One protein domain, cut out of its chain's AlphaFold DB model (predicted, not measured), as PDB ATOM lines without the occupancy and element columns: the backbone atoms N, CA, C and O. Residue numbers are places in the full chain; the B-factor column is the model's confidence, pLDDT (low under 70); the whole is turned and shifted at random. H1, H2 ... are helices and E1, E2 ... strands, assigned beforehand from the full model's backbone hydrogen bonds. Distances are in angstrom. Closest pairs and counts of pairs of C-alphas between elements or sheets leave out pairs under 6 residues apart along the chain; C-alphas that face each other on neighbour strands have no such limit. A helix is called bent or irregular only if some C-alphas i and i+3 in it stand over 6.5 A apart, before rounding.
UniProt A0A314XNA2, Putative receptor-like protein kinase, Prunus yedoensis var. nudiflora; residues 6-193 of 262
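This is residues 6 to 193 of the 262 residues of the protein "Putative receptor-like protein kinase" of Prunus yedoensis var. nudiflora (UniProt A0A314XNA2). A five-stranded sheet with three helices over one face, H2, H3 and H4, makes the larger lobe; a small three-stranded sheet, E1 E3 E2, makes a second lobe at one end of the long axis, with little contact between the two sheets. The short H1 and the link 33 to 44 belong to that smaller end. The printed part has 188 residues with four named helices and eight named strands, in the order E1 H1 E2 E3 E4 H2 E5 E6 H3 H4 E7 E8. The sheets, E4 E7 E8 E6 E5 and E1 E3 E2, are antiparallel, and the class is mixed, helices and strands, with under half of the residues in named elements. The whole is compact, with a radius of gyration of the C-alphas of 17.2 A, yet elongated, spanning 58 by 35 by 34 A.

Start in the large sheet with E6, residues 128 to 135, 23.9 A long, from C-alpha 128 at (321.869, -178.412, 106.249). Beside it find E5, residues 116 to 122, 20.8 A, and E8, residues 172 to 177, 17.6 A; then E7, residues 164 to 168, and E4, residues 78 to 81. H2, residues 92 to 108, runs 24.1 A; H3, residues 141 to 153, 18.7 A; H4 is residues 155 to 159. The small sheet holds E1, residues 16 to 22, from C-alpha 16 at (358.962, -172.364, 106.305), E2, residues 45 to 51, and E3, residues 58 to 64. H1 is residues 29 to 32, neither bent nor irregular, but only just: C-alphas 29 and 32 are 6.1 A apart.

Look first at hairpin E5 and E6, where N 129 and O 121 are 2.8 A apart. E8 and E6 have N 130 and O 177 at 2.8 A, hairpin E7 and E8 N 165 and O 176 at 3.0 A, and E4 and E7 N 80 and O 166 at 2.9 A. H2 is on this sheet, over E6 and E5, at a height of 7.5 A. H3 is on the same face at 8.3 A, and H4 at 7.8 A. H2 and H3 touch, closest at the C-alphas of Ala 108 and Lys 141, 4.9 A, at a shallow tilt of 14 degrees, opposite ways. These two make two layers, helices on one face of a sheet. E6, H3 H4, E7 form a split strand-helix-strand unit, two same-way strands with E8 between them, its crossover left-handed; E1, H1, E2, with E3 between, form another, right-handed. In the small sheet N 19 and O 61 are 3.1 A apart across E1 and E3, and N 47 and O 62 2.8 A across hairpin E2 and E3. The closest C-alphas of E2 and E6, Lys 51 and Gln 134, are 7.9 A apart. In H2, H3 and H4 every O i to N i+4 pair is within hydrogen-bond range; H1 is too short for one, and its 1 O i to N i+3 pair is not within range.

The two farthest C-alphas, Arg 40 and Gly 125, are 57.8 A apart. The printed part has no cut; its long links are H1 to E2 and E3 to E4. Residues 191 to 192 pair, parallel, with residues 120 to 121 of E5. The mean pLDDT of the printed part is 75.7, with residues 6 to 59, 184 to 190 and 192 to 193 under 70.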
ATOM      1  N   HIS A   6     349.929-170.036 118.395       49.16
ATOM      2  CA  HIS A   6     349.978-171.477 118.343       49.16
ATOM      3  C   HIS A   6     350.778-171.903 117.118       49.16
ATOM      4  O   HIS A   6     350.508-171.501 115.980       49.16
ATOM      5  N   GLN A   7     351.795-172.717 117.370       50.62
ATOM      6  CA  GLN A   7     352.616-173.292 116.324       50.62
ATOM      7  C   GLN A   7     351.874-174.462 115.670       50.62
ATOM      8  O   GLN A   7     351.294-175.306 116.350       50.62
ATOM      9  N   TRP A   8     351.868-174.486 114.338       49.62
ATOM     10  CA  TRP A   8     351.202-175.531 113.565       49.62
ATOM     11  C   TRP A   8     351.915-176.883 113.647       49.62
ATOM     12  O   TRP A   8     351.265-177.897 113.863       49.62
ATOM     13  N   GLU A   9     353.241-176.866 113.487       46.47
ATOM     14  CA  GLU A   9     354.149-178.008 113.617       46.47
ATOM     15  C   GLU A   9     355.610-177.515 113.630       46.47
ATOM     16  O   GLU A   9     355.918-176.429 113.122       46.47
ATOM     17  N   ASN A  10     356.524-178.304 114.204       41.66
ATOM     18  CA  ASN A  10     357.973-178.151 114.032       41.66
ATOM     19  C   ASN A  10     358.380-178.911 112.759       41.66
ATOM     20  O   ASN A  10     358.674-180.102 112.813       41.66
ATOM     21  N   THR A  11     358.364-178.259 111.597       44.22
ATOM     22  CA  THR A  11     358.844-178.886 110.359       44.22
ATOM     23  C   THR A  11     360.377-179.049 110.401       44.22
ATOM     24  O   THR A  11     361.082-178.104 110.760       44.22
ATOM     25  N   PRO A  12     360.938-180.216 110.018       38.84
ATOM     26  CA  PRO A  12     362.386-180.461 110.061       38.84
ATOM     27  C   PRO A  12     363.173-179.645 109.019       38.84
ATOM     28  O   PRO A  12     364.382-179.453 109.137       38.84
ATOM     29  N   THR A  13     362.496-179.102 108.007       45.44
ATOM     30  CA  THR A  13     363.078-178.159 107.052       45.44
ATOM     31  C   THR A  13     362.996-176.732 107.595       45.44
ATOM     32  O   THR A  13     361.911-176.154 107.639       45.44
ATOM     33  N   LYS A  14     364.147-176.119 107.916       46.12
ATOM     34  CA  LYS A  14     364.326-174.708 108.350       46.12
ATOM     35  C   LYS A  14     363.714-173.625 107.425       46.12
ATOM     36  O   LYS A  14     363.925-172.439 107.658       46.12
ATOM     37  N   SER A  15     363.010-173.982 106.350       51.97
ATOM     38  CA  SER A  15     362.629-173.059 105.276       51.97
ATOM     39  C   SER A  15     361.268-172.380 105.442       51.97
ATOM     40  O   SER A  15     361.106-171.292 104.900       51.97
ATOM     41  N   MET A  16     360.291-172.975 106.142       54.41
ATOM     42  CA  MET A  16     358.962-172.364 106.305       54.41
ATOM     43  C   MET A  16     358.314-172.740 107.640       54.41
ATOM     44  O   MET A  16     358.137-173.924 107.929       54.41
ATOM     45  N   GLN A  17     357.922-171.725 108.411       60.44
ATOM     46  CA  GLN A  17     357.172-171.871 109.659       60.44
ATOM     47  C   GLN A  17     355.787-171.228 109.509       60.44
ATOM     48  O   GLN A  17     355.613-170.202 108.838       60.44
ATOM     49  N   LEU A  18     354.784-171.880 110.095       57.22
ATOM     50  CA  LEU A  18     353.376-171.515 109.973       57.22
ATOM     51  C   LEU A  18     352.811-171.257 111.369       57.22
ATOM     52  O   LEU A  18     352.836-172.142 112.229       57.22
ATOM     53  N   HIS A  19     352.296-170.049 111.581       59.25
ATOM     54  CA  HIS A  19     351.706-169.640 112.849       59.25
ATOM     55  C   HIS A  19     350.302-169.104 112.604       59.25
ATOM     56  O   HIS A  19     350.046-168.392 111.628       59.25
ATOM     57  N   TYR A  20     349.380-169.444 113.497       51.88
ATOM     58  CA  TYR A  20     348.077-168.798 113.531       51.88
ATOM     59  C   TYR A  20     348.003-167.862 114.731       51.88
ATOM     60  O   TYR A  20     348.513-168.174 115.809       51.88
ATOM     61  N   ALA A  21     347.391-166.704 114.507       45.31
ATOM     62  CA  ALA A  21     347.073-165.743 115.547       45.31
ATOM     63  C   ALA A  21     345.555-165.539 115.567       45.31
ATOM     64  O   ALA A  21     344.927-165.301 114.528       45.31
ATOM     65  N   GLU A  22     344.973-165.662 116.754       44.38
ATOM     66  CA  GLU A  22     343.559-165.410 117.014       44.38
ATOM     67  C   GLU A  22     343.404-163.956 117.481       44.38
ATOM     68  O   GLU A  22     344.070-163.521 118.421       44.38
ATOM     69  N   GLU A  23     342.600-163.164 116.769       45.94
ATOM     70  CA  GLU A  23     342.438-161.733 117.040       45.94
ATOM     71  C   GLU A  23     341.295-161.500 118.043       45.94
ATOM     72  O   GLU A  23     340.137-161.779 117.739       45.94
ATOM     73  N   THR A  24     341.603-160.948 119.225       37.09
ATOM     74  CA  THR A  24     340.605-160.529 120.232       37.09
ATOM     75  C   THR A  24     340.278-159.027 120.217       37.09
ATOM     76  O   THR A  24     339.447-158.594 121.011       37.09
ATOM     77  N   SER A  25     340.852-158.192 119.331       33.38
ATOM     78  CA  SER A  25     340.429-156.779 119.224       33.38
ATOM     79  C   SER A  25     340.898-156.038 117.957       33.38
ATOM     80  O   SER A  25     342.056-156.104 117.555       33.38
ATOM     81  N   HIS A  26     339.983-155.244 117.397       40.28
ATOM     82  CA  HIS A  26     339.917-154.648 116.050       40.28
ATOM     83  C   HIS A  26     340.979-153.580 115.659       40.28
ATOM     84  O   HIS A  26     340.782-152.898 114.650       40.28
ATOM     85  N   ARG A  27     342.068-153.338 116.417       37.88
ATOM     86  CA  ARG A  27     342.952-152.158 116.173       37.88
ATOM     87  C   ARG A  27     344.477-152.353 116.168       37.88
ATOM     88  O   ARG A  27     345.178-151.365 115.953       37.88
ATOM     89  N   THR A  28     345.030-153.563 116.307       39.75
ATOM     90  CA  THR A  28     346.476-153.684 116.637       39.75
ATOM     91  C   THR A  28     347.291-154.638 115.753       39.75
ATOM     92  O   THR A  28     348.413-154.987 116.100       39.75
ATOM     93  N   PHE A  29     346.802-155.038 114.575       43.91
ATOM     94  CA  PHE A  29     347.524-156.015 113.741       43.91
ATOM     95  C   PHE A  29     348.723-155.423 112.963       43.91
ATOM     96  O   PHE A  29     349.731-156.092 112.760       43.91
ATOM     97  N   VAL A  30     348.676-154.142 112.570       41.53
ATOM     98  CA  VAL A  30     349.727-153.534 111.718       41.53
ATOM     99  C   VAL A  30     350.968-153.096 112.515       41.53
ATOM    100  O   VAL A  30     352.063-153.033 111.965       41.53
ATOM    101  N   ARG A  31     350.850-152.844 113.828       33.97
ATOM    102  CA  ARG A  31     351.981-152.355 114.642       33.97
ATOM    103  C   ARG A  31     352.929-153.454 115.142       33.97
ATOM    104  O   ARG A  31     354.096-153.155 115.355       33.97
ATOM    105  N   LEU A  32     352.478-154.705 115.281       40.22
ATOM    106  CA  LEU A  32     353.262-155.784 115.912       40.22
ATOM    107  C   LEU A  32     354.263-156.488 114.985       40.22
ATOM    108  O   LEU A  32     355.284-156.974 115.460       40.22
ATOM    109  N   VAL A  33     354.041-156.489 113.666       44.69
ATOM    110  CA  VAL A  33     355.046-157.018 112.721       44.69
ATOM    111  C   VAL A  33     356.260-156.078 112.633       44.69
ATOM    112  O   VAL A  33     357.358-156.519 112.312       44.69
ATOM    113  N   SER A  34     356.097-154.798 112.998       43.12
ATOM    114  CA  SER A  34     357.123-153.765 112.834       43.12
ATOM    115  C   SER A  34     358.035-153.532 114.048       43.12
ATOM    116  O   SER A  34     359.079-152.906 113.877       43.12
ATOM    117  N   THR A  35     357.703-153.974 115.267       40.84
ATOM    118  CA  THR A  35     358.393-153.476 116.479       40.84
ATOM    119  C   THR A  35     359.029-154.554 117.363       40.84
ATOM    120  O   THR A  35     358.758-154.628 118.550       40.84
ATOM    121  N   ARG A  36     360.054-155.237 116.826       42.94
ATOM    122  CA  ARG A  36     361.210-155.824 117.569       42.94
ATOM    123  C   ARG A  36     361.344-157.354 117.699       42.94
ATOM    124  O   ARG A  36     362.294-157.770 118.352       42.94
ATOM    125  N   LEU A  37     360.547-158.199 117.029       44.00
ATOM    126  CA  LEU A  37     360.779-159.666 117.080       44.00
ATOM    127  C   LEU A  37     360.967-160.410 115.745       44.00
ATOM    128  O   LEU A  37     361.490-161.517 115.777       44.00
ATOM    129  N   LEU A  38     360.648-159.834 114.576       47.34
ATOM    130  CA  LEU A  38     360.754-160.565 113.292       47.34
ATOM    131  C   LEU A  38     361.577-159.867 112.191       47.34
ATOM    132  O   LEU A  38     362.019-160.525 111.256       47.34
ATOM    133  N   ILE A  39     361.879-158.570 112.312       45.88
ATOM    134  CA  ILE A  39     362.629-157.805 111.292       45.88
ATOM    135  C   ILE A  39     364.095-157.615 111.715       45.88
ATOM    136  O   ILE A  39     364.609-156.502 111.771       45.88
ATOM    137  N   ARG A  40     364.787-158.700 112.079       42.75
ATOM    138  CA  ARG A  40     366.258-158.680 112.246       42.75
ATOM    139  C   ARG A  40     367.002-159.293 111.058       42.75
ATOM    140  O   ARG A  40     368.226-159.327 111.048       42.75
ATOM    141  N   SER A  41     366.285-159.760 110.038       47.38
ATOM    142  CA  SER A  41     366.865-160.362 108.837       47.38
ATOM    143  C   SER A  41     366.132-159.850 107.599       47.38
ATOM    144  O   SER A  41     364.979-160.212 107.387       47.38
ATOM    145  N   CYS A  42     366.800-159.076 106.735       50.06
ATOM    146  CA  CYS A  42     366.264-158.588 105.446       50.06
ATOM    147  C   CYS A  42     365.882-159.697 104.433       50.06
ATOM    148  O   CYS A  42     365.591-159.400 103.281       50.06
ATOM    149  N   LYS A  43     365.897-160.974 104.836       58.78
ATOM    150  CA  LYS A  43     365.542-162.139 104.009       58.78
ATOM    151  C   LYS A  43     364.247-162.836 104.445       58.78
ATOM    152  O   LYS A  43     363.877-163.828 103.832       58.78
ATOM    153  N   LEU A  44     363.583-162.373 105.508       56.56
ATOM    154  CA  LEU A  44     362.368-163.011 106.017       56.56
ATOM    155  C   LEU A  44     361.127-162.447 105.312       56.56
ATOM    156  O   LEU A  44     360.767-161.289 105.511       56.56
ATOM    157  N   ILE A  45     360.466-163.264 104.493       58.00
ATOM    158  CA  ILE A  45     359.224-162.905 103.801       58.00
ATOM    159  C   ILE A  45     358.046-163.310 104.680       58.00
ATOM    160  O   ILE A  45     357.985-164.462 105.098       58.00
ATOM    161  N   VAL A  46     357.111-162.390 104.937       61.91
ATOM    162  CA  VAL A  46     355.893-162.632 105.729       61.91
ATOM    163  C   VAL A  46     354.662-162.436 104.848       61.91
ATOM    164  O   VAL A  46     354.540-161.408 104.185       61.91
ATOM    165  N   GLN A  47     353.741-163.396 104.867       64.88
ATOM    166  CA  GLN A  47     352.464-163.346 104.160       64.88
ATOM    167  C   GLN A  47     351.314-163.480 105.159       64.88
ATOM    168  O   GLN A  47     351.290-164.388 105.995       64.88
ATOM    169  N   LEU A  48     350.352-162.564 105.050       60.91
ATOM    170  CA  LEU A  48     349.176-162.497 105.906       60.91
ATOM    171  C   LEU A  48     347.937-162.901 105.125       60.91
ATOM    172  O   LEU A  48     347.704-162.427 104.013       60.91
ATOM    173  N   ARG A  49     347.107-163.739 105.738       68.25
ATOM    174  CA  ARG A  49     345.840-164.161 105.151       68.25
ATOM    175  C   ARG A  49     344.740-164.116 106.199       68.25
ATOM    176  O   ARG A  49     344.781-164.858 107.176       68.25
ATOM    177  N   ARG A  50     343.725-163.282 105.965       59.78
ATOM    178  CA  ARG A  50     342.492-163.292 106.763       59.78
ATOM    179  C   ARG A  50     341.654-164.515 106.403       59.78
ATOM    180  O   ARG A  50     341.391-164.738 105.220       59.78
ATOM    181  N   LYS A  51     341.216-165.274 107.406       63.69
ATOM    182  CA  LYS A  51     340.158-166.279 107.270       63.69
ATOM    183  C   LYS A  51     338.863-165.728 107.849       63.69
ATOM    184  O   LYS A  51     338.847-165.213 108.965       63.69
ATOM    185  N   GLN A  52     337.780-165.847 107.089       59.12
ATOM    186  CA  GLN A  52     336.454-165.437 107.536       59.12
ATOM    187  C   GLN A  52     335.801-166.603 108.299       59.12
ATOM    188  O   GLN A  52     335.555-167.660 107.723       59.12
ATOM    189  N   SER A  53     335.530-166.425 109.592       52.94
ATOM    190  CA  SER A  53     334.749-167.347 110.430       52.94
ATOM    191  C   SER A  53     333.923-166.517 111.424       52.94
ATOM    192  O   SER A  53     334.294-165.392 111.754       52.94
ATOM    193  N   PHE A  54     332.771-167.019 111.867       39.31
ATOM    194  CA  PHE A  54     331.855-166.341 112.791       39.31
ATOM    195  C   PHE A  54     332.590-166.033 114.098       39.31
ATOM    196  O   PHE A  54     333.217-166.920 114.673       39.31
ATOM    197  N   GLY A  55     332.541-164.775 114.537       45.53
ATOM    198  CA  GLY A  55     333.081-164.320 115.823       45.53
ATOM    199  C   GLY A  55     334.584-164.029 115.878       45.53
ATOM    200  O   GLY A  55     334.980-163.215 116.704       45.53
ATOM    201  N   GLN A  56     335.415-164.600 114.997       46.66
ATOM    202  CA  GLN A  56     336.867-164.373 114.998       46.66
ATOM    203  C   GLN A  56     337.444-164.292 113.584       46.66
ATOM    204  O   GLN A  56     337.349-165.228 112.784       46.66
ATOM    205  N   SER A  57     338.101-163.169 113.296       51.66
ATOM    206  CA  SER A  57     339.029-163.045 112.174       51.66
ATOM    207  C   SER A  57     340.304-163.796 112.543       51.66
ATOM    208  O   SER A  57     341.152-163.279 113.264       51.66
ATOM    209  N   VAL A  58     340.444-165.037 112.083       60.75
ATOM    210  CA  VAL A  58     341.701-165.771 112.277       60.75
ATOM    211  C   VAL A  58     342.667-165.319 111.193       60.75
ATOM    212  O   VAL A  58     342.373-165.446 109.999       60.75
ATOM    213  N   VAL A  59     343.818-164.783 111.592       66.31
ATOM    214  CA  VAL A  59     344.869-164.410 110.645       66.31
ATOM    215  C   VAL A  59     345.901-165.524 110.605       66.31
ATOM    216  O   VAL A  59     346.551-165.844 111.600       66.31
ATOM    217  N   LEU A  60     346.047-166.125 109.426       70.12
ATOM    218  CA  LEU A  60     347.146-167.035 109.158       70.12
ATOM    219  C   LEU A  60     348.377-166.214 108.779       70.12
ATOM    220  O   LEU A  60     348.330-165.422 107.831       70.12
ATOM    221  N   VAL A  61     349.470-166.439 109.505       72.50
ATOM    222  CA  VAL A  61     350.770-165.822 109.252       72.50
ATOM    223  C   VAL A  61     351.722-166.897 108.744       72.50
ATOM    224  O   VAL A  61     351.943-167.925 109.388       72.50
ATOM    225  N   ARG A  62     352.290-166.662 107.564       72.62
ATOM    226  CA  ARG A  62     353.310-167.526 106.964       72.62
ATOM    227  C   ARG A  62     354.600-166.747 106.855       72.62
ATOM    228  O   ARG A  62     354.559-165.605 106.401       72.62
ATOM    229  N   TYR A  63     355.727-167.355 107.205       74.19
ATOM    230  CA  TYR A  63     357.019-166.754 106.914       74.19
ATOM    231  C   TYR A  63     358.059-167.760 106.441       74.19
ATOM    232  O   TYR A  63     358.017-168.946 106.776       74.19
ATOM    233  N   SER A  64     358.965-167.274 105.600       73.50
ATOM    234  CA  SER A  64     359.951-168.091 104.899       73.50
ATOM    235  C   SER A  64     361.148-167.243 104.483       73.50
ATOM    236  O   SER A  64     361.014-166.050 104.217       73.50
ATOM    237  N   TYR A  65     362.317-167.875 104.400       71.12
ATOM    238  CA  TYR A  65     363.522-167.268 103.818       71.12
ATOM    239  C   TYR A  65     363.545-167.331 102.282       71.12
ATOM    240  O   TYR A  65     364.333-166.642 101.640       71.12
ATOM    241  N   ASN A  66     362.679-168.162 101.700       77.44
ATOM    242  CA  ASN A  66     362.448-168.284 100.263       77.44
ATOM    243  C   ASN A  66     361.166-167.547  99.863       77.44
ATOM    244  O   ASN A  66     360.261-167.397 100.691       77.44
ATOM    245  N   LEU A  67     361.053-167.166  98.586       80.56
ATOM    246  CA  LEU A  67     359.824-166.606  98.018       80.56
ATOM    247  C   LEU A  67     358.633-167.546  98.270       80.56
ATOM    248  O   LEU A  67     358.728-168.751  98.049       80.56
ATOM    249  N   ILE A  68     357.525-166.986  98.759       81.38
ATOM    250  CA  ILE A  68     356.272-167.716  99.037       81.38
ATOM    251  C   ILE A  68     355.076-167.189  98.247       81.38
ATOM    252  O   ILE A  68     354.063-167.877  98.172       81.38
ATOM    253  N   TYR A  69     355.206-166.008  97.640       84.06
ATOM    254  CA  TYR A  69     354.152-165.382  96.854       84.06
ATOM    255  C   TYR A  69     353.967-166.076  95.509       84.06
ATOM    256  O   TYR A  69     354.940-166.318  94.798       84.06
ATOM    257  N   GLY A  70     352.717-166.370  95.162       85.31
ATOM    258  CA  GLY A  70     352.340-166.988  93.892       85.31
ATOM    259  C   GLY A  70     352.705-168.463  93.776       85.31
ATOM    260  O   GLY A  70     352.515-169.057  92.721       85.31
ATOM    261  N   ILE A  71     353.199-169.071  94.858       87.50
ATOM    262  CA  ILE A  71     353.620-170.469  94.869       87.50
ATOM    263  C   ILE A  71     352.597-171.293  95.645       87.50
ATOM    264  O   ILE A  71     352.357-171.080  96.838       87.50
ATOM    265  N   GLU A  72     352.019-172.283  94.969       90.94
ATOM    266  CA  GLU A  72     351.169-173.273  95.615       90.94
ATOM    267  C   GLU A  72     351.977-174.090  96.636       90.94
ATOM    268  O   GLU A  72     353.045-174.637  96.346       90.94
ATOM    269  N   LYS A  73     351.475-174.156  97.868       89.94
ATOM    270  CA  LYS A  73     352.034-174.958  98.950       89.94
ATOM    271  C   LYS A  73     350.916-175.732  99.625       89.94
ATOM    272  O   LYS A  73     350.025-175.136 100.237       89.94
ATOM    273  N   GLN A  74     351.024-177.054  99.554       86.94
ATOM    274  CA  GLN A  74     350.096-177.972 100.207       86.94
ATOM    275  C   GLN A  74     350.523-178.340 101.631       86.94
ATOM    276  O   GLN A  74     349.667-178.471 102.495       86.94
ATOM    277  N   TYR A  75     351.828-178.409 101.914       85.62
ATOM    278  CA  TYR A  75     352.364-178.835 103.212       85.62
ATOM    279  C   TYR A  75     352.965-177.688 104.044       85.62
ATOM    280  O   TYR A  75     353.551-176.761 103.468       85.62
ATOM    281  N   PRO A  76     352.909-177.773 105.389       85.31
ATOM    282  CA  PRO A  76     352.261-178.833 106.179       85.31
ATOM    283  C   PRO A  76     350.725-178.738 106.145       85.31
ATOM    284  O   PRO A  76     350.176-177.638 106.087       85.31
ATOM    285  N   VAL A  77     350.043-179.885 106.206       85.50
ATOM    286  CA  VAL A  77     348.571-179.978 106.252       85.50
ATOM    287  C   VAL A  77     348.134-180.216 107.695       85.50
ATOM    288  O   VAL A  77     348.760-181.009 108.390       85.50
ATOM    289  N   LYS A  78     347.051-179.580 108.153       87.19
ATOM    290  CA  LYS A  78     346.364-179.993 109.390       87.19
ATOM    291  C   LYS A  78     344.919-180.312 109.108       87.19
ATOM    292  O   LYS A  78     344.197-179.540 108.470       87.19
ATOM    293  N   TYR A  79     344.525-181.414 109.706       89.12
ATOM    294  CA  TYR A  79     343.178-181.925 109.740       89.12
ATOM    295  C   TYR A  79     342.572-181.574 111.094       89.12
ATOM    296  O   TYR A  79     343.186-181.800 112.136       89.12
ATOM    297  N   VAL A  80     341.393-180.964 111.082       89.50
ATOM    298  CA  VAL A  80     340.648-180.636 112.301       89.50
ATOM    299  C   VAL A  80     339.249-181.223 112.149       89.50
ATOM    300  O   VAL A  80     338.369-180.541 111.615       89.50
ATOM    301  N   PRO A  81     339.044-182.492 112.544       92.25
ATOM    302  CA  PRO A  81     337.723-183.103 112.506       92.25
ATOM    303  C   PRO A  81     336.798-182.453 113.540       92.25
ATOM    304  O   PRO A  81     337.237-182.014 114.605       92.25
ATOM    305  N   GLY A  82     335.504-182.402 113.233       89.88
ATOM    306  CA  GLY A  82     334.472-182.023 114.192       89.88
ATOM    307  C   GLY A  82     334.340-183.049 115.320       89.88
ATOM    308  O   GLY A  82     334.660-184.230 115.158       89.88
ATOM    309  N   ALA A  83     333.851-182.599 116.477       88.19
ATOM    310  CA  ALA A  83     333.692-183.460 117.648       88.19
ATOM    311  C   ALA A  83     332.632-184.553 117.412       88.19
ATOM    312  O   ALA A  83     332.867-185.729 117.691       88.19
ATOM    313  N   GLU A  84     331.495-184.177 116.829       91.94
ATOM    314  CA  GLU A  84     330.320-185.039 116.707       91.94
ATOM    315  C   GLU A  84     330.257-185.817 115.383       91.94
ATOM    316  O   GLU A  84     330.665-185.336 114.321       91.94
ATOM    317  N   PHE A  85     329.693-187.024 115.454       90.31
ATOM    318  CA  PHE A  85     329.376-187.857 114.295       90.31
ATOM    319  C   PHE A  85     327.964-187.576 113.766       90.31
ATOM    320  O   PHE A  85     327.087-187.103 114.491       90.31
ATOM    321  N   LEU A  86     327.755-187.875 112.488       87.94
ATOM    322  CA  LEU A  86     326.447-187.841 111.843       87.94
ATOM    323  C   LEU A  86     325.610-189.049 112.264       87.94
ATOM    324  O   LEU A  86     326.114-190.168 112.328       87.94
ATOM    325  N   ASN A  87     324.309-188.835 112.449       85.25
ATOM    326  CA  ASN A  87     323.363-189.923 112.713       85.25
ATOM    327  C   ASN A  87     323.143-190.802 111.467       85.25
ATOM    328  O   ASN A  87     322.936-192.004 111.584       85.25
ATOM    329  N   ASN A  88     323.196-190.203 110.271       82.00
ATOM    330  CA  ASN A  88     323.069-190.896 108.991       82.00
ATOM    331  C   ASN A  88     324.073-190.320 107.968       82.00
ATOM    332  O   ASN A  88     323.801-189.275 107.375       82.00
ATOM    333  N   PRO A  89     325.237-190.961 107.761       81.62
ATOM    334  CA  PRO A  89     326.290-190.427 106.894       81.62
ATOM    335  C   PRO A  89     326.062-190.676 105.391       81.62
ATOM    336  O   PRO A  89     326.643-189.968 104.572       81.62
ATOM    337  N   GLN A  90     325.215-191.643 105.015       83.12
ATOM    338  CA  GLN A  90     325.006-192.070 103.619       83.12
ATOM    339  C   GLN A  90     324.613-190.926 102.661       83.12
ATOM    340  O   GLN A  90     325.284-190.757 101.643       83.12
ATOM    341  N   PRO A  91     323.586-190.097 102.953       87.19
ATOM    342  CA  PRO A  91     323.201-189.009 102.053       87.19
ATOM    343  C   PRO A  91     324.083-187.758 102.203       87.19
ATOM    344  O   PRO A  91     323.989-186.842 101.391       87.19
ATOM    345  N   PHE A  92     324.928-187.692 103.236       89.06
ATOM    346  CA  PHE A  92     325.681-186.488 103.580       89.06
ATOM    347  C   PHE A  92     326.905-186.285 102.686       89.06
ATOM    348  O   PHE A  92     327.095-185.195 102.148       89.06
ATOM    349  N   GLN A  93     327.721-187.330 102.499       89.44
ATOM    350  CA  GLN A  93     328.995-187.218 101.779       89.44
ATOM    351  C   GLN A  93     328.829-186.729 100.327       89.44
ATOM    352  O   GLN A  93     329.509-185.772  99.961       89.44
ATOM    353  N   PRO A  94     327.893-187.261  99.511       90.50
ATOM    354  CA  PRO A  94     327.731-186.796  98.131       90.50
ATOM    355  C   PRO A  94     327.306-185.324  98.040       90.50
ATOM    356  O   PRO A  94     327.724-184.602  97.136       90.50
ATOM    357  N   VAL A  95     326.481-184.863  98.987       91.81
ATOM    358  CA  VAL A  95     326.036-183.464  99.058       91.81
ATOM    359  C   VAL A  95     327.187-182.556  99.495       91.81
ATOM    360  O   VAL A  95     327.349-181.474  98.929       91.81
ATOM    361  N   LEU A  96     328.009-182.999 100.454       93.19
ATOM    362  CA  LEU A  96     329.212-182.282 100.877       93.19
ATOM    363  C   LEU A  96     330.211-182.129  99.723       93.19
ATOM    364  O   LEU A  96     330.662-181.012  99.465       93.19
ATOM    365  N   ASP A  97     330.519-183.215  99.014       93.31
ATOM    366  CA  ASP A  97     331.466-183.201  97.894       93.31
ATOM    367  C   ASP A  97     330.972-182.274  96.781       93.31
ATOM    368  O   ASP A  97     331.714-181.415  96.295       93.31
ATOM    369  N   TYR A  98     329.686-182.373  96.427       92.81
ATOM    370  CA  TYR A  98     329.073-181.497  95.432       92.81
ATOM    371  C   TYR A  98     329.131-180.019  95.841       92.81
ATOM    372  O   TYR A  98     329.493-179.159  95.027       92.81
ATOM    373  N   LEU A  99     328.824-179.711  97.105       94.62
ATOM    374  CA  LEU A  99     328.908-178.357  97.650       94.62
ATOM    375  C   LEU A  99     330.346-177.825  97.585       94.62
ATOM    376  O   LEU A  99     330.575-176.730  97.063       94.62
ATOM    377  N   LEU A 100     331.325-178.592  98.063       95.25
ATOM    378  CA  LEU A 100     332.723-178.166  98.106       95.25
ATOM    379  C   LEU A 100     333.338-178.013  96.715       95.25
ATOM    380  O   LEU A 100     334.080-177.052  96.500       95.25
ATOM    381  N   HIS A 101     333.011-178.881  95.755       95.06
ATOM    382  CA  HIS A 101     333.468-178.727  94.371       95.06
ATOM    383  C   HIS A 101     332.935-177.440  93.732       95.06
ATOM    384  O   HIS A 101     333.719-176.652  93.199       95.06
ATOM    385  N   ASN A 102     331.636-177.162  93.876       94.38
ATOM    386  CA  ASN A 102     331.034-175.926  93.369       94.38
ATOM    387  C   ASN A 102     331.650-174.673  94.004       94.38
ATOM    388  O   ASN A 102     331.937-173.691  93.313       94.38
ATOM    389  N   LEU A 103     331.852-174.686  95.325       93.62
ATOM    390  CA  LEU A 103     332.502-173.576  96.019       93.62
ATOM    391  C   LEU A 103     333.957-173.417  95.564       93.62
ATOM    392  O   LEU A 103     334.419-172.288  95.397       93.62
ATOM    393  N   SER A 104     334.659-174.520  95.312       95.00
ATOM    394  CA  SER A 104     336.048-174.501  94.848       95.00
ATOM    395  C   SER A 104     336.185-173.864  93.472       95.00
ATOM    396  O   SER A 104     337.050-173.007  93.284       95.00
ATOM    397  N   ASP A 105     335.303-174.197  92.532       93.31
ATOM    398  CA  ASP A 105     335.323-173.597  91.196       93.31
ATOM    399  C   ASP A 105     335.000-172.090  91.244       93.31
ATOM    400  O   ASP A 105     335.615-171.292  90.530       93.31
ATOM    401  N   ARG A 106     334.107-171.664  92.149       91.81
ATOM    402  CA  ARG A 106     333.810-170.236  92.375       91.81
ATOM    403  C   ARG A 106     334.974-169.491  93.018       91.81
ATOM    404  O   ARG A 106     335.306-168.397  92.570       91.81
ATOM    405  N   ALA A 107     335.606-170.070  94.034       91.69
ATOM    406  CA  ALA A 107     336.766-169.470  94.685       91.69
ATOM    407  C   ALA A 107     337.976-169.386  93.741       91.69
ATOM    408  O   ALA A 107     338.739-168.428  93.810       91.69
ATOM    409  N   ALA A 108     338.142-170.344  92.830       94.12
ATOM    410  CA  ALA A 108     339.205-170.312  91.828       94.12
ATOM    411  C   ALA A 108     338.906-169.370  90.644       94.12
ATOM    412  O   ALA A 108     339.820-169.035  89.887       94.12
ATOM    413  N   SER A 109     337.651-168.947  90.463       90.62
ATOM    414  CA  SER A 109     337.229-168.093  89.350       90.62
ATOM    415  C   SER A 109     337.983-166.761  89.311       90.62
ATOM    416  O   SER A 109     338.265-166.154  90.342       90.62
ATOM    417  N   VAL A 110     338.236-166.264  88.097       77.19
ATOM    418  CA  VAL A 110     338.851-164.945  87.850       77.19
ATOM    419  C   VAL A 110     338.024-163.820  88.485       77.19
ATOM    420  O   VAL A 110     338.575-162.832  88.956       77.19
ATOM    421  N   ASN A 111     336.707-164.015  88.587       77.75
ATOM    422  CA  ASN A 111     335.780-163.050  89.181       77.75
ATOM    423  C   ASN A 111     335.766-163.081  90.723       77.75
ATOM    424  O   ASN A 111     335.007-162.334  91.336       77.75
ATOM    425  N   SER A 112     336.575-163.937  91.362       77.69
ATOM    426  CA  SER A 112     336.742-163.987  92.818       77.69
ATOM    427  C   SER A 112     338.124-163.445  93.206       77.69
ATOM    428  O   SER A 112     339.048-164.218  93.464       77.69
ATOM    429  N   PRO A 113     338.309-162.110  93.284       75.00
ATOM    430  CA  PRO A 113     339.608-161.516  93.619       75.00
ATOM    431  C   PRO A 113     340.087-161.899  95.028       75.00
ATOM    432  O   PRO A 113     341.280-161.912  95.307       75.00
ATOM    433  N   GLN A 114     339.158-162.252  95.924       79.94
ATOM    434  CA  GLN A 114     339.461-162.720  97.282       79.94
ATOM    435  C   GLN A 114     339.749-164.231  97.343       79.94
ATOM    436  O   GLN A 114     340.083-164.743  98.414       79.94
ATOM    437  N   LYS A 115     339.592-164.936  96.213       89.06
ATOM    438  CA  LYS A 115     339.657-166.394  96.062       89.06
ATOM    439  C   LYS A 115     338.935-167.141  97.171       89.06
ATOM    440  O   LYS A 115     339.494-167.987  97.870       89.06
ATOM    441  N   PHE A 116     337.684-166.754  97.358       89.25
ATOM    442  CA  PHE A 116     336.831-167.157  98.461       89.25
ATOM    443  C   PHE A 116     335.446-167.510  97.930       89.25
ATOM    444  O   PHE A 116     334.949-166.854  97.011       89.25
ATOM    445  N   ALA A 117     334.820-168.516  98.531       90.12
ATOM    446  CA  ALA A 117     333.409-168.807  98.333       90.12
ATOM    447  C   ALA A 117     332.828-169.464  99.587       90.12
ATOM    448  O   ALA A 117     333.498-170.248 100.263       90.12
ATOM    449  N   ALA A 118     331.568-169.165  99.871       90.38
ATOM    450  CA  ALA A 118     330.797-169.807 100.921       90.38
ATOM    451  C   ALA A 118     329.406-170.154 100.387       90.38
ATOM    452  O   ALA A 118     328.955-169.586  99.390       90.38
ATOM    453  N   GLY A 119     328.749-171.121 101.012       90.75
ATOM    454  CA  GLY A 119     327.427-171.559 100.596       90.75
ATOM    455  C   GLY A 119     326.880-172.646 101.496       90.75
ATOM    456  O   GLY A 119     327.491-173.010 102.508       90.75
ATOM    457  N   ARG A 120     325.706-173.147 101.124       92.75
ATOM    458  CA  ARG A 120     325.042-174.226 101.841       92.75
ATOM    459  C   ARG A 120     324.369-175.200 100.883       92.75
ATOM    460  O   ARG A 120     324.042-174.846  99.753       92.75
ATOM    461  N   ALA A 121     324.137-176.407 101.366       92.12
ATOM    462  CA  ALA A 121     323.312-177.398 100.694       92.12
ATOM    463  C   ALA A 121     322.489-178.145 101.743       92.12
ATOM    464  O   ALA A 121     322.987-178.455 102.826       92.12
ATOM    465  N   THR A 122     321.223-178.417 101.444       90.25
ATOM    466  CA  THR A 122     320.334-179.130 102.369       90.25
ATOM    467  C   THR A 122     320.276-180.598 101.994       90.25
ATOM    468  O   THR A 122     319.895-180.923 100.873       90.25
ATOM    469  N   VAL A 123     320.631-181.487 102.921       86.75
ATOM    470  CA  VAL A 123     320.517-182.932 102.709       86.75
ATOM    471  C   VAL A 123     319.055-183.348 102.935       86.75
ATOM    472  O   VAL A 123     318.522-183.096 104.019       86.75
ATOM    473  N   PRO A 124     318.372-183.976 101.959       80.44
ATOM    474  CA  PRO A 124     316.986-184.406 102.130       80.44
ATOM    475  C   PRO A 124     316.823-185.346 103.333       80.44
ATOM    476  O   PRO A 124     317.503-186.365 103.425       80.44
ATOM    477  N   GLY A 125     315.922-185.001 104.259       75.75
ATOM    478  CA  GLY A 125     315.673-185.795 105.470       75.75
ATOM    479  C   GLY A 125     316.793-185.752 106.520       75.75
ATOM    480  O   GLY A 125     316.780-186.569 107.438       75.75
ATOM    481  N   ALA A 126     317.756-184.833 106.398       80.06
ATOM    482  CA  ALA A 126     318.849-184.654 107.352       80.06
ATOM    483  C   ALA A 126     319.160-183.158 107.577       80.06
ATOM    484  O   ALA A 126     318.273-182.309 107.498       80.06
ATOM    485  N   GLU A 127     320.407-182.841 107.928       84.94
ATOM    486  CA  GLU A 127     320.853-181.497 108.301       84.94
ATOM    487  C   GLU A 127     321.297-180.665 107.080       84.94
ATOM    488  O   GLU A 127     321.664-181.186 106.021       84.94
ATOM    489  N   THR A 128     321.283-179.338 107.228       90.69
ATOM    490  CA  THR A 128     321.869-178.412 106.249       90.69
ATOM    491  C   THR A 128     323.377-178.327 106.455       90.69
ATOM    492  O   THR A 128     323.845-178.081 107.562       90.69
ATOM    493  N   ILE A 129     324.141-178.464 105.377       93.06
ATOM    494  CA  ILE A 129     325.594-178.312 105.376       93.06
ATOM    495  C   ILE A 129     325.927-176.865 105.035       93.06
ATOM    496  O   ILE A 129     325.525-176.370 103.984       93.06
ATOM    497  N   TYR A 130     326.708-176.206 105.882       92.94
ATOM    498  CA  TYR A 130     327.340-174.925 105.592       92.94
ATOM    499  C   TYR A 130     328.807-175.175 105.269       92.94
ATOM    500  O   TYR A 130     329.488-175.890 106.003       92.94
ATOM    501  N   ALA A 131     329.315-174.577 104.195       93.69
ATOM    502  CA  ALA A 131     330.707-174.736 103.805       93.69
ATOM    503  C   ALA A 131     331.317-173.432 103.300       93.69
ATOM    504  O   ALA A 131     330.641-172.551 102.766       93.69
ATOM    505  N   LEU A 132     332.628-173.326 103.483       91.94
ATOM    506  CA  LEU A 132     333.437-172.195 103.062       91.94
ATOM    507  C   LEU A 132     334.787-172.710 102.594       91.94
ATOM    508  O   LEU A 132     335.438-173.490 103.291       91.94
ATOM    509  N   VAL A 133     335.218-172.229 101.435       93.25
ATOM    510  CA  VAL A 133     336.519-172.534 100.851       93.25
ATOM    511  C   VAL A 133     337.271-171.243 100.572       93.25
ATOM    512  O   VAL A 133     336.684-170.188 100.309       93.25
ATOM    513  N   GLN A 134     338.593-171.311 100.638       92.00
ATOM    514  CA  GLN A 134     339.426-170.149 100.386       92.00
ATOM    515  C   GLN A 134     340.802-170.577  99.863       92.00
ATOM    516  O   GLN A 134     341.393-171.534 100.377       92.00
ATOM    517  N   CYS A 135     341.382-169.778  98.970       91.62
ATOM    518  CA  CYS A 135     342.797-169.808  98.588       91.62
ATOM    519  C   CYS A 135     343.536-168.550  99.067       91.62
ATOM    520  O   CYS A 135     342.923-167.577  99.514       91.62
ATOM    521  N   THR A 136     344.864-168.559  99.021       88.62
ATOM    522  CA  THR A 136     345.632-167.317  99.124       88.62
ATOM    523  C   THR A 136     345.445-166.515  97.825       88.62
ATOM    524  O   THR A 136     345.392-167.111  96.753       88.62
ATOM    525  N   PRO A 137     345.276-165.185  97.878       87.38
ATOM    526  CA  PRO A 137     344.924-164.385  96.697       87.38
ATOM    527  C   PRO A 137     346.034-164.323  95.632       87.38
ATOM    528  O   PRO A 137     345.763-163.991  94.484       87.38
ATOM    529  N   ASP A 138     347.269-164.647  96.010       87.31
ATOM    530  CA  ASP A 138     348.485-164.560  95.201       87.31
ATOM    531  C   ASP A 138     348.702-165.737  94.237       87.31
ATOM    532  O   ASP A 138     349.455-165.578  93.283       87.31
ATOM    533  N   ILE A 139     348.070-166.897  94.449       91.38
ATOM    534  CA  ILE A 139     348.205-168.049  93.537       91.38
ATOM    535  C   ILE A 139     347.230-167.946  92.363       91.38
ATOM    536  O   ILE A 139     346.150-167.378  92.497       91.38
ATOM    537  N   ASP A 140     347.552-168.528  91.210       92.69
ATOM    538  CA  ASP A 140     346.669-168.491  90.039       92.69
ATOM    539  C   ASP A 140     345.383-169.340  90.206       92.69
ATOM    540  O   ASP A 140     345.082-169.903  91.265       92.69
ATOM    541  N   LYS A 141     344.538-169.351  89.167       93.00
ATOM    542  CA  LYS A 141     343.279-170.114  89.143       93.00
ATOM    543  C   LYS A 141     343.516-171.623  89.240       93.00
ATOM    544  O   LYS A 141     342.796-172.292  89.980       93.00
ATOM    545  N   GLN A 142     344.486-172.148  88.495       93.94
ATOM    546  CA  GLN A 142     344.730-173.584  88.406       93.94
ATOM    547  C   GLN A 142     345.243-174.120  89.738       93.94
ATOM    548  O   GLN A 142     344.668-175.057  90.284       93.94
ATOM    549  N   ASN A 143     346.242-173.453  90.309       95.19
ATOM    550  CA  ASN A 143     346.820-173.779  91.606       95.19
ATOM    551  C   ASN A 143     345.786-173.674  92.740       95.19
ATOM    552  O   ASN A 143     345.757-174.511  93.641       95.19
ATOM    553  N   CYS A 144     344.880-172.689  92.687       95.31
ATOM    554  CA  CYS A 144     343.772-172.610  93.644       95.31
ATOM    555  C   CYS A 144     342.792-173.786  93.502       95.31
ATOM    556  O   CYS A 144     342.426-174.400  94.506       95.31
ATOM    557  N   SER A 145     342.391-174.120  92.269       95.19
ATOM    558  CA  SER A 145     341.479-175.239  92.003       95.19
ATOM    559  C   SER A 145     342.086-176.573  92.439       95.19
ATOM    560  O   SER A 145     341.423-177.324  93.152       95.19
ATOM    561  N   ASN A 146     343.347-176.828  92.080       95.69
ATOM    562  CA  ASN A 146     344.079-178.043  92.442       95.69
ATOM    563  C   ASN A 146     344.170-178.194  93.960       95.69
ATOM    564  O   ASN A 146     343.679-179.177  94.502       95.69
ATOM    565  N   CYS A 147     344.679-177.176  94.661       96.38
ATOM    566  CA  CYS A 147     344.842-177.241  96.112       96.38
ATOM    567  C   CYS A 147     343.513-177.543  96.827       96.38
ATOM    568  O   CYS A 147     343.473-178.363  97.750       96.38
ATOM    569  N   LEU A 148     342.411-176.904  96.411       96.62
ATOM    570  CA  LEU A 148     341.094-177.153  97.001       96.62
ATOM    571  C   LEU A 148     340.562-178.554  96.673       96.62
ATOM    572  O   LEU A 148     340.097-179.229  97.587       96.62
ATOM    573  N   LYS A 149     340.668-179.011  95.419       96.00
ATOM    574  CA  LYS A 149     340.222-180.352  94.999       96.00
ATOM    575  C   LYS A 149     341.017-181.461  95.684       96.00
ATOM    576  O   LYS A 149     340.409-182.388  96.204       96.00
ATOM    577  N   ASP A 150     342.332-181.312  95.795       95.06
ATOM    578  CA  ASP A 150     343.183-182.250  96.535       95.06
ATOM    579  C   ASP A 150     342.795-182.295  98.015       95.06
ATOM    580  O   ASP A 150     342.734-183.359  98.619       95.06
ATOM    581  N   SER A 151     342.468-181.141  98.605       94.44
ATOM    582  CA  SER A 151     341.991-181.094  99.991       94.44
ATOM    583  C   SER A 151     340.641-181.808 100.163       94.44
ATOM    584  O   SER A 151     340.394-182.383 101.219       94.44
ATOM    585  N   ILE A 152     339.755-181.769  99.159       94.88
ATOM    586  CA  ILE A 152     338.456-182.466  99.195       94.88
ATOM    587  C   ILE A 152     338.660-183.986  99.215       94.88
ATOM    588  O   ILE A 152     338.001-184.673  99.990       94.88
ATOM    589  N   LEU A 153     339.623-184.508  98.449       92.94
ATOM    590  CA  LEU A 153     339.956-185.942  98.449       92.94
ATOM    591  C   LEU A 153     340.449-186.445  99.818       92.94
ATOM    592  O   LEU A 153     340.314-187.622 100.137       92.94
ATOM    593  N   GLU A 154     340.989-185.556 100.652       90.56
ATOM    594  CA  GLU A 154     341.466-185.879 102.002       90.56
ATOM    595  C   GLU A 154     340.333-185.922 103.051       90.56
ATOM    596  O   GLU A 154     340.574-186.326 104.195       90.56
ATOM    597  N   ILE A 155     339.098-185.528 102.701       90.06
ATOM    598  CA  ILE A 155     337.961-185.462 103.641       90.06
ATOM    599  C   ILE A 155     337.649-186.818 104.242       90.06
ATOM    600  O   ILE A 155     337.442-186.896 105.452       90.06
ATOM    601  N   GLU A 156     337.610-187.869 103.425       87.75
ATOM    602  CA  GLU A 156     337.235-189.206 103.888       87.75
ATOM    603  C   GLU A 156     338.173-189.678 105.007       87.75
ATOM    604  O   GLU A 156     337.712-190.112 106.062       87.75
ATOM    605  N   GLY A 157     339.484-189.480 104.828       88.31
ATOM    606  CA  GLY A 157     340.496-189.832 105.825       88.31
ATOM    607  C   GLY A 157     340.531-188.903 107.042       88.31
ATOM    608  O   GLY A 157     340.776-189.362 108.155       88.31
ATOM    609  N   CYS A 158     340.286-187.601 106.865       86.00
ATOM    610  CA  CYS A 158     340.290-186.644 107.975       86.00
ATOM    611  C   CYS A 158     339.036-186.721 108.843       86.00
ATOM    612  O   CYS A 158     339.104-186.688 110.074       86.00
ATOM    613  N   CYS A 159     337.886-186.644 108.183       90.88
ATOM    614  CA  CYS A 159     336.659-186.147 108.775       90.88
ATOM    615  C   CYS A 159     335.422-186.956 108.323       90.88
ATOM    616  O   CYS A 159     334.288-186.513 108.525       90.88
ATOM    617  N   GLY A 160     335.618-188.142 107.731       89.00
ATOM    618  CA  GLY A 160     334.538-189.020 107.283       89.00
ATOM    619  C   GLY A 160     333.487-189.267 108.373       89.00
ATOM    620  O   GLY A 160     333.807-189.596 109.517       89.00
ATOM    621  N   GLY A 161     332.212-189.057 108.033       89.12
ATOM    622  CA  GLY A 161     331.087-189.255 108.954       89.12
ATOM    623  C   GLY A 161     330.953-188.213 110.074       89.12
ATOM    624  O   GLY A 161     330.106-188.384 110.953       89.12
ATOM    625  N   LYS A 162     331.755-187.141 110.081       92.81
ATOM    626  CA  LYS A 162     331.663-186.052 111.068       92.81
ATOM    627  C   LYS A 162     330.697-184.954 110.626       92.81
ATOM    628  O   LYS A 162     330.645-184.605 109.449       92.81
ATOM    629  N   LYS A 163     330.023-184.330 111.598       93.56
ATOM    630  CA  LYS A 163     329.152-183.148 111.407       93.56
ATOM    631  C   LYS A 163     329.901-181.875 110.990       93.56
ATOM    632  O   LYS A 163     329.289-180.885 110.597       93.56
ATOM    633  N   GLY A 164     331.225-181.896 111.078       93.25
ATOM    634  CA  GLY A 164     332.075-180.793 110.675       93.25
ATOM    635  C   GLY A 164     333.509-181.241 110.464       93.25
ATOM    636  O   GLY A 164     333.922-182.309 110.924       93.25
ATOM    637  N   GLY A 165     334.278-180.413 109.774       93.56
ATOM    638  CA  GLY A 165     335.671-180.709 109.475       93.56
ATOM    639  C   GLY A 165     336.387-179.538 108.823       93.56
ATOM    640  O   GLY A 165     335.777-178.686 108.169       93.56
ATOM    641  N   ARG A 166     337.707-179.480 109.021       91.50
ATOM    642  CA  ARG A 166     338.585-178.489 108.392       91.50
ATOM    643  C   ARG A 166     339.828-179.165 107.842       91.50
ATOM    644  O   ARG A 166     340.510-179.883 108.570       91.50
ATOM    645  N   VAL A 167     340.163-178.828 106.602       92.06
ATOM    646  CA  VAL A 167     341.478-179.100 106.016       92.06
ATOM    647  C   VAL A 167     342.167-177.772 105.802       92.06
ATOM    648  O   VAL A 167     341.613-176.825 105.229       92.06
ATOM    649  N   LEU A 168     343.372-177.673 106.336       88.81
ATOM    650  CA  LEU A 168     344.096-176.426 106.416       88.81
ATOM    651  C   LEU A 168     345.471-176.647 105.785       88.81
ATOM    652  O   LEU A 168     346.340-177.286 106.370       88.81
ATOM    653  N   LYS A 169     345.642-176.108 104.579       89.44
ATOM    654  CA  LYS A 169     346.911-176.058 103.854       89.44
ATOM    655  C   LYS A 169     347.429-174.612 103.838       89.44
ATOM    656  O   LYS A 169     346.660-173.663 104.053       89.44
ATOM    657  N   PRO A 170     348.725-174.389 103.580       87.31
ATOM    658  CA  PRO A 170     349.269-173.039 103.504       87.31
ATOM    659  C   PRO A 170     348.609-172.190 102.405       87.31
ATOM    660  O   PRO A 170     348.330-171.006 102.627       87.31
ATOM    661  N   SER A 171     348.347-172.779 101.234       90.75
ATOM    662  CA  SER A 171     347.775-172.069 100.080       90.75
ATOM    663  C   SER A 171     346.252-172.153  99.983       90.75
ATOM    664  O   SER A 171     345.631-171.242  99.445       90.75
ATOM    665  N   CYS A 172     345.603-173.151 100.581       92.75
ATOM    666  CA  CYS A 172     344.147-173.276 100.550       92.75
ATOM    667  C   CYS A 172     343.583-173.896 101.829       92.75
ATOM    668  O   CYS A 172     344.296-174.464 102.647       92.75
ATOM    669  N   SER A 173     342.288-173.729 102.043       92.06
ATOM    670  CA  SER A 173     341.592-174.406 103.129       92.06
ATOM    671  C   SER A 173     340.106-174.421 102.885       92.06
ATOM    672  O   SER A 173     339.580-173.480 102.286       92.06
ATOM    673  N   PHE A 174     339.434-175.388 103.487       93.06
ATOM    674  CA  PHE A 174     337.993-175.341 103.640       93.06
ATOM    675  C   PHE A 174     337.575-175.696 105.061       93.06
ATOM    676  O   PHE A 174     338.345-176.242 105.859       93.06
ATOM    677  N   ARG A 175     336.329-175.353 105.359       93.56
ATOM    678  CA  ARG A 175     335.614-175.753 106.561       93.56
ATOM    679  C   ARG A 175     334.179-176.069 106.180       93.56
ATOM    680  O   ARG A 175     333.579-175.305 105.425       93.56
ATOM    681  N   TYR A 176     333.644-177.144 106.737       93.69
ATOM    682  CA  TYR A 176     332.216-177.425 106.712       93.69
ATOM    683  C   TYR A 176     331.714-177.690 108.129       93.69
ATOM    684  O   TYR A 176     332.466-178.172 108.977       93.69
ATOM    685  N   GLU A 177     330.464-177.328 108.381       93.06
ATOM    686  CA  GLU A 177     329.746-177.565 109.633       93.06
ATOM    687  C   GLU A 177     328.246-177.653 109.323       93.06
ATOM    688  O   GLU A 177     327.767-177.059 108.357       93.06
ATOM    689  N   ILE A 178     327.482-178.315 110.184       91.94
ATOM    690  CA  ILE A 178     326.007-178.344 110.116       91.94
ATOM    691  C   ILE A 178     325.349-177.067 110.671       91.94
ATOM    692  O   ILE A 178     324.179-176.786 110.426       91.94
ATOM    693  N   ASN A 179     326.120-176.263 111.408       89.44
ATOM    694  CA  ASN A 179     325.694-174.987 111.971       89.44
ATOM    695  C   ASN A 179     326.367-173.835 111.221       89.44
ATOM    696  O   ASN A 179     327.559-173.897 110.914       89.44
ATOM    697  N   LEU A 180     325.626-172.754 110.961       88.12
ATOM    698  CA  LEU A 180     326.167-171.585 110.269       88.12
ATOM    699  C   LEU A 180     327.339-170.980 111.060       88.12
ATOM    700  O   LEU A 180     327.179-170.535 112.194       88.12
ATOM    701  N   PHE A 181     328.515-170.921 110.430       85.62
ATOM    702  CA  PHE A 181     329.759-170.440 111.044       85.62
ATOM    703  C   PHE A 181     330.421-169.305 110.254       85.62
ATOM    704  O   PHE A 181     331.585-168.993 110.488       85.62
ATOM    705  N   PHE A 182     329.726-168.646 109.333       79.62
ATOM    706  CA  PHE A 182     330.247-167.471 108.634       79.62
ATOM    707  C   PHE A 182     329.158-166.412 108.486       79.62
ATOM    708  O   PHE A 182     327.967-166.694 108.612       79.62
ATOM    709  N   ARG A 183     329.562-165.159 108.248       74.06
ATOM    710  CA  ARG A 183     328.601-164.087 107.980       74.06
ATOM    711  C   ARG A 183     327.946-164.324 106.624       74.06
ATOM    712  O   ARG A 183     328.612-164.274 105.594       74.06
ATOM    713  N   SER A 184     326.642-164.549 106.646       62.00
ATOM    714  CA  SER A 184     325.803-164.583 105.457       62.00
ATOM    715  C   SER A 184     325.553-163.156 104.962       62.00
ATOM    716  O   SER A 184     324.796-162.409 105.579       62.00
ATOM    717  N   THR A 185     326.167-162.771 103.847       57.25
ATOM    718  CA  THR A 185     325.649-161.688 102.995       57.25
ATOM    719  C   THR A 185     324.888-162.314 101.828       57.25
ATOM    720  O   THR A 185     325.182-163.450 101.460       57.25
ATOM    721  N   ALA A 186     323.930-161.599 101.226       45.34
ATOM    722  CA  ALA A 186     323.109-162.115 100.118       45.34
ATOM    723  C   ALA A 186     323.936-162.680  98.938       45.34
ATOM    724  O   ALA A 186     323.486-163.584  98.247       45.34
ATOM    725  N   ASN A 187     325.182-162.221  98.765       50.09
ATOM    726  CA  ASN A 187     326.107-162.694  97.726       50.09
ATOM    727  C   ASN A 187     326.946-163.922  98.143       50.09
ATOM    728  O   ASN A 187     327.647-164.493  97.312       50.09
ATOM    729  N   SER A 188     326.914-164.304  99.425       51.09
ATOM    730  CA  SER A 188     327.730-165.381 100.015       51.09
ATOM    731  C   SER A 188     326.925-166.629 100.376       51.09
ATOM    732  O   SER A 188     327.511-167.610 100.822       51.09
ATOM    733  N   LEU A 189     325.596-166.602 100.238       59.12
ATOM    734  CA  LEU A 189     324.754-167.780 100.416       59.12
ATOM    735  C   LEU A 189     324.266-168.266  99.067       59.12
ATOM    736  O   LEU A 189     323.335-167.729  98.477       59.12
ATOM    737  N   ILE A 190     324.913-169.319  98.598       64.25
ATOM    738  CA  ILE A 190     324.455-170.077  97.450       64.25
ATOM    739  C   ILE A 190     323.706-171.265  98.024       64.25
ATOM    740  O   ILE A 190     324.298-172.047  98.768       64.25
ATOM    741  N   ASP A 191     322.420-171.360  97.706       71.00
ATOM    742  CA  ASP A 191     321.657-172.577  97.928       71.00
ATOM    743  C   ASP A 191     321.936-173.500  96.750       71.00
ATOM    744  O   ASP A 191     321.559-173.215  95.609       71.00
ATOM    745  N   ILE A 192     322.708-174.545  97.009       68.44
ATOM    746  CA  ILE A 192     322.966-175.572  96.017       68.44
ATOM    747  C   ILE A 192     321.906-176.651  96.245       68.44
ATOM    748  O   ILE A 192     321.964-177.322  97.281       68.44
ATOM    749  N   PRO A 193     320.930-176.815  95.328       65.19
ATOM    750  CA  PRO A 193     319.956-177.883  95.462       65.19
ATOM    751  C   PRO A 193     320.712-179.208  95.540       65.19
ATOM    752  O   PRO A 193     321.656-179.438  94.778       65.19
TER     753      PRO A 193